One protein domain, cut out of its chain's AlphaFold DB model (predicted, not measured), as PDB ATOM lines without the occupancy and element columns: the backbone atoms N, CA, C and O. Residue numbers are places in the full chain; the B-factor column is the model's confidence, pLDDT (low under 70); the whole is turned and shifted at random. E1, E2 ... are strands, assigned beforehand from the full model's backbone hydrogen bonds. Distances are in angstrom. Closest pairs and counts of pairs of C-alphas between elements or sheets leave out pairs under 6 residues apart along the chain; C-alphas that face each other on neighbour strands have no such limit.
ATOM      1  N   ASP A 400      15.933  65.289 134.304       69.56
ATOM      2  CA  ASP A 400      16.153  64.306 133.228       69.56
ATOM      3  C   ASP A 400      16.311  64.989 131.846       69.56
ATOM      4  O   ASP A 400      15.377  65.063 131.041       69.56
ATOM      5  N   PHE A 401      17.492  65.568 131.583       72.38
ATOM      6  CA  PHE A 401      17.814  66.240 130.318       72.38
ATOM      7  C   PHE A 401      18.647  65.357 129.375       72.38
ATOM      8  O   PHE A 401      19.762  64.938 129.681       72.38
ATOM      9  N   THR A 402      18.129  65.124 128.166       81.62
ATOM     10  CA  THR A 402      18.855  64.380 127.124       81.62
ATOM     11  C   THR A 402      19.746  65.296 126.286       81.62
ATOM     12  O   THR A 402      19.416  66.453 126.029       81.62
ATOM     13  N   ILE A 403      20.894  64.770 125.856       85.75
ATOM     14  CA  ILE A 403      21.945  65.523 125.163       85.75
ATOM     15  C   ILE A 403      22.217  64.862 123.818       85.75
ATOM     16  O   ILE A 403      22.541  63.677 123.769       85.75
ATOM     17  N   VAL A 404      22.127  65.628 122.728       91.38
ATOM     18  CA  VAL A 404      22.585  65.178 121.409       91.38
ATOM     19  C   VAL A 404      24.009  65.678 121.196       91.38
ATOM     20  O   VAL A 404      24.228  66.874 121.024       91.38
ATOM     21  N   VAL A 405      24.967  64.756 121.203       84.25
ATOM     22  CA  VAL A 405      26.353  65.015 120.809       84.25
ATOM     23  C   VAL A 405      26.454  64.751 119.310       84.25
ATOM     24  O   VAL A 405      26.258  63.618 118.870       84.25
ATOM     25  N   GLU A 406      26.739  65.785 118.521       87.56
ATOM     26  CA  GLU A 406      27.130  65.610 117.121       87.56
ATOM     27  C   GLU A 406      28.650  65.435 117.071       87.56
ATOM     28  O   GLU A 406      29.403  66.389 117.259       87.56
ATOM     29  N   VAL A 407      29.088  64.187 116.899       79.81
ATOM     30  CA  VAL A 407      30.492  63.850 116.681       79.81
ATOM     31  C   VAL A 407      30.758  63.968 115.191       79.81
ATOM     32  O   VAL A 407      30.053  63.416 114.350       79.81
ATOM     33  N   SER A 408      31.801  64.702 114.862       74.06
ATOM     34  CA  SER A 408      32.239  64.909 113.499       74.06
ATOM     35  C   SER A 408      33.582  64.171 113.305       74.06
ATOM     36  O   SER A 408      34.328  63.982 114.262       74.06
ATOM     37  N   SER A 409      33.833  63.652 112.097       70.94
ATOM     38  CA  SER A 409      34.967  62.790 111.672       70.94
ATOM     39  C   SER A 409      34.844  61.319 112.078       70.94
ATOM     40  O   SER A 409      35.518  60.463 111.509       70.94
ATOM     41  N   ALA A 410      33.933  60.992 112.994       82.56
ATOM     42  CA  ALA A 410      33.498  59.619 113.229       82.56
ATOM     43  C   ALA A 410      32.531  59.129 112.132       82.56
ATOM     44  O   ALA A 410      31.877  59.926 111.455       82.56
ATOM     45  N   LEU A 411      32.387  57.805 112.006       84.69
ATOM     46  CA  LEU A 411      31.266  57.208 111.271       84.69
ATOM     47  C   LEU A 411      29.953  57.419 112.044       84.69
ATOM     48  O   LEU A 411      28.908  57.653 111.445       84.69
ATOM     49  N   GLU A 412      30.020  57.384 113.371       90.56
ATOM     50  CA  GLU A 412      28.944  57.672 114.314       90.56
ATOM     51  C   GLU A 412      28.724  59.179 114.463       90.56
ATOM     52  O   GLU A 412      29.347  59.832 115.297       90.56
ATOM     53  N   ARG A 413      27.818  59.744 113.660       89.94
ATOM     54  CA  ARG A 413      27.640  61.198 113.577       89.94
ATOM     55  C   ARG A 413      26.889  61.790 114.770       89.94
ATOM     56  O   ARG A 413      27.237  62.869 115.234       89.94
ATOM     57  N   ARG A 414      25.809  61.160 115.248       93.25
ATOM     58  CA  ARG A 414      24.970  61.752 116.316       93.25
ATOM     59  C   ARG A 414      24.636  60.734 117.395       93.25
ATOM     60  O   ARG A 414      24.033  59.702 117.113       93.25
ATOM     61  N   LEU A 415      24.987  61.060 118.635       92.75
ATOM     62  CA  LEU A 415      24.807  60.232 119.826       92.75
ATOM     63  C   LEU A 415      23.833  60.912 120.798       92.75
ATOM     64  O   LEU A 415      23.962  62.102 121.075       92.75
ATOM     65  N   LEU A 416      22.879  60.159 121.345       94.25
ATOM     66  CA  LEU A 416      21.945  60.606 122.380       94.25
ATOM     67  C   LEU A 416      22.392  60.095 123.752       94.25
ATOM     68  O   LEU A 416      22.215  58.919 124.078       94.25
ATOM     69  N   CYS A 417      22.954  60.986 124.558       92.38
ATOM     70  CA  CYS A 417      23.352  60.729 125.938       92.38
ATOM     71  C   CYS A 417      22.220  61.103 126.911       92.38
ATOM     72  O   CYS A 417      21.443  62.024 126.647       92.38
ATOM     73  N   ARG A 418      22.124  60.404 128.053       89.56
ATOM     74  CA  ARG A 418      21.136  60.703 129.116       89.56
ATOM     75  C   ARG A 418      21.632  61.711 130.158       89.56
ATOM     76  O   ARG A 418      20.858  62.157 130.985       89.56
ATOM     77  N   SER A 419      22.927  62.011 130.168       84.19
ATOM     78  CA  SER A 419      23.557  62.929 131.117       84.19
ATOM     79  C   SER A 419      24.905  63.399 130.568       84.19
ATOM     80  O   SER A 419      25.510  62.710 129.744       84.19
ATOM     81  N   LEU A 420      25.425  64.518 131.086       74.44
ATOM     82  CA  LEU A 420      26.820  64.946 130.882       74.44
ATOM     83  C   LEU A 420      27.837  63.933 131.439       74.44
ATOM     84  O   LEU A 420      29.015  63.999 131.100       74.44
ATOM     85  N   HIS A 421      27.393  63.010 132.295       81.31
ATOM     86  CA  HIS A 421      28.223  61.960 132.889       81.31
ATOM     87  C   HIS A 421      28.096  60.593 132.194       81.31
ATOM     88  O   HIS A 421      28.801  59.663 132.581       81.31
ATOM     89  N   SER A 422      27.234  60.454 131.176       82.94
ATOM     90  CA  SER A 422      27.179  59.236 130.354       82.94
ATOM     91  C   SER A 422      28.484  59.056 129.578       82.94
ATOM     92  O   SER A 422      28.978  59.994 128.952       82.94
ATOM     93  N   ARG A 423      29.029  57.838 129.554       85.94
ATOM     94  CA  ARG A 423      30.135  57.496 128.647       85.94
ATOM     95  C   ARG A 423      29.609  57.461 127.215       85.94
ATOM     96  O   ARG A 423      28.481  57.034 126.995       85.94
ATOM     97  N   LEU A 424      30.429  57.812 126.222       82.31
ATOM     98  CA  LEU A 424      29.986  57.803 124.817       82.31
ATOM     99  C   LEU A 424      29.435  56.431 124.374       82.31
ATOM    100  O   LEU A 424      28.425  56.387 123.686       82.31
ATOM    101  N   SER A 425      30.011  55.324 124.857       83.69
ATOM    102  CA  SER A 425      29.521  53.952 124.627       83.69
ATOM    103  C   SER A 425      28.127  53.656 125.210       83.69
ATOM    104  O   SER A 425      27.454  52.729 124.767       83.69
ATOM    105  N   GLU A 426      27.697  54.412 126.223       87.38
ATOM    106  CA  GLU A 426      26.366  54.323 126.845       87.38
ATOM    107  C   GLU A 426      25.341  55.210 126.118       87.38
ATOM    108  O   GLU A 426      24.133  55.045 126.301       87.38
ATOM    109  N   CYS A 427      25.807  56.153 125.293       91.88
ATOM    110  CA  CYS A 427      24.953  57.007 124.482       91.88
ATOM    111  C   CYS A 427      24.420  56.234 123.268       91.88
ATOM    112  O   CYS A 427      25.135  55.482 122.608       91.88
ATOM    113  N   ARG A 428      23.141  56.438 122.953       94.00
ATOM    114  CA  ARG A 428      22.461  55.752 121.854       94.00
ATOM    115  C   ARG A 428      22.773  56.430 120.525       94.00
ATOM    116  O   ARG A 428      22.440  57.599 120.345       94.00
ATOM    117  N   LEU A 429      23.294  55.679 119.564       94.00
ATOM    118  CA  LEU A 429      23.464  56.149 118.192       94.00
ATOM    119  C   LEU A 429      22.118  56.514 117.532       94.00
ATOM    120  O   LEU A 429      21.158  55.736 117.560       94.00
ATOM    121  N   LEU A 430      22.048  57.722 116.966       93.38
ATOM    122  CA  LEU A 430      20.892  58.262 116.243       93.38
ATOM    123  C   LEU A 430      21.104  58.298 114.727       93.38
ATOM    124  O   LEU A 430      20.145  58.091 113.989       93.38
ATOM    125  N   ASP A 431      22.319  58.627 114.285       92.81
ATOM    126  CA  ASP A 431      22.618  59.051 112.912       92.81
ATOM    127  C   ASP A 431      24.079  58.743 112.548       92.81
ATOM    128  O   ASP A 431      24.952  58.765 113.423       92.81
ATOM    129  N   CYS A 432      24.344  58.509 111.264       92.62
ATOM    130  CA  CYS A 432      25.652  58.131 110.730       92.62
ATOM    131  C   CYS A 432      26.248  59.212 109.813       92.62
ATOM    132  O   CYS A 432      25.583  60.155 109.379       92.62
ATOM    133  N   ALA A 433      27.538  59.087 109.515       89.75
ATOM    134  CA  ALA A 433      28.194  59.850 108.466       89.75
ATOM    135  C   ALA A 433      27.629  59.469 107.085       89.75
ATOM    136  O   ALA A 433      27.220  58.331 106.849       89.75
ATOM    137  N   ARG A 434      27.636  60.420 106.144       87.88
ATOM    138  CA  ARG A 434      27.173  60.193 104.766       87.88
ATOM    139  C   ARG A 434      27.986  59.064 104.120       87.88
ATOM    140  O   ARG A 434      29.206  59.158 104.049       87.88
ATOM    141  N   GLY A 435      27.305  58.020 103.646       88.06
ATOM    142  CA  GLY A 435      27.942  56.811 103.107       88.06
ATOM    143  C   GLY A 435      28.159  55.679 104.124       88.06
ATOM    144  O   GLY A 435      28.699  54.640 103.748       88.06
ATOM    145  N   ALA A 436      27.720  55.837 105.378       91.12
ATOM    146  CA  ALA A 436      27.678  54.777 106.384       91.12
ATOM    147  C   ALA A 436      26.229  54.443 106.789       91.12
ATOM    148  O   ALA A 436      25.386  55.326 106.926       91.12
ATOM    149  N   ILE A 437      25.957  53.154 106.990       90.50
ATOM    150  CA  ILE A 437      24.637  52.579 107.280       90.50
ATOM    151  C   ILE A 437      24.527  52.275 108.778       90.50
ATOM    152  O   ILE A 437      25.440  51.691 109.364       90.50
ATOM    153  N   LEU A 438      23.397  52.626 109.398       91.19
ATOM    154  CA  LEU A 438      23.137  52.363 110.817       91.19
ATOM    155  C   LEU A 438      22.745  50.893 111.057       91.19
ATOM    156  O   LEU A 438      21.580  50.517 110.895       91.19
ATOM    157  N   SER A 439      23.693  50.073 111.515       88.81
ATOM    158  CA  SER A 439      23.404  48.726 112.019       88.81
ATOM    159  C   SER A 439      22.944  48.758 113.482       88.81
ATOM    160  O   SER A 439      23.389  49.580 114.287       88.81
ATOM    161  N   ARG A 440      22.057  47.816 113.830       87.94
ATOM    162  CA  ARG A 440      21.568  47.542 115.192       87.94
ATOM    163  C   ARG A 440      21.910  46.117 115.648       87.94
ATOM    164  O   ARG A 440      21.116  45.472 116.329       87.94
TER     165      ARG A 440
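What this domain is: This is residues 400 to 440 of the 588 residues of the protein "SMB domain-containing protein" of Elysia chlorotica (UniProt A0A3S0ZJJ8). A small three-stranded antiparallel sheet makes the body, with its strands in the order E1, E2, E3, and a short fourth strand, E4, folds back past the end of E3 after a turn. The link from E2 to E3, residues 418 to 427, loops at the other end of the sheet, near the first printed residues. The printed part has 41 residues, with no named helix and four named strands, E1, E2, E3 and E4 along the chain; the class is all strand, though the strands hold 18 of the 41 residues. The whole is compact, with a radius of gyration of the C-alphas of 10.3 A, and its outline is elongated, spanning 33 by 20 by 14 A.

How they stand to each other: The inner strand of the sheet is E2, residues 412 to 417, and its edge strands are E1, residues 403 to 406, and E3, residues 428 to 432. These three form a meander, each strand the antiparallel neighbour of the one before. E1 and E2 are a hairpin, with 168 degrees between their directions. The C-alphas of Glu 406 and Arg 414 face each other at 4.5 A, and N 405 and O 415 are within hydrogen-bond range at 2.8 A, as are N 417 and O 403 at 2.8 A. E2 and E3 are also a hairpin, with 156 degrees between their directions. The C-alphas of Leu 415 and Leu 429 face each other at 4.6 A, and N 416 and O 428 are within hydrogen-bond range at 2.8 A, as are N 430 and O 414 at 2.8 A. E4, residues 437 to 439, pairs with no named strand. Its closest C-alphas to E3 are those of Leu 438 and Cys 432, 6.3 A apart. E4 is apart from E1 and from E2.

Where its parts are: E2 is the longest strand, 13.3 A from first to last C-alpha, and E3 measures 11.8 A. E1 measures 9.6 A and begins at C-alpha 403, at (21.945, 65.523, 125.163). E3 ends at C-alpha 432, at (25.652, 58.131, 110.730). E4 measures 6.2 A and ends at C-alpha 439, at (23.404, 48.726, 112.019).

The domain as a whole: The two C-alphas farthest apart are those of Asp 400 and Gly 435, 33.2 A. The printed part runs from residue 400 to residue 440 with no cut. The links E1 to E2 and E3 to E4 are tight, and the link E2 to E3, with 10 residues between the strands, is short. The mean pLDDT of the printed part is 86.4, and one residue, Asp 400, is under 70.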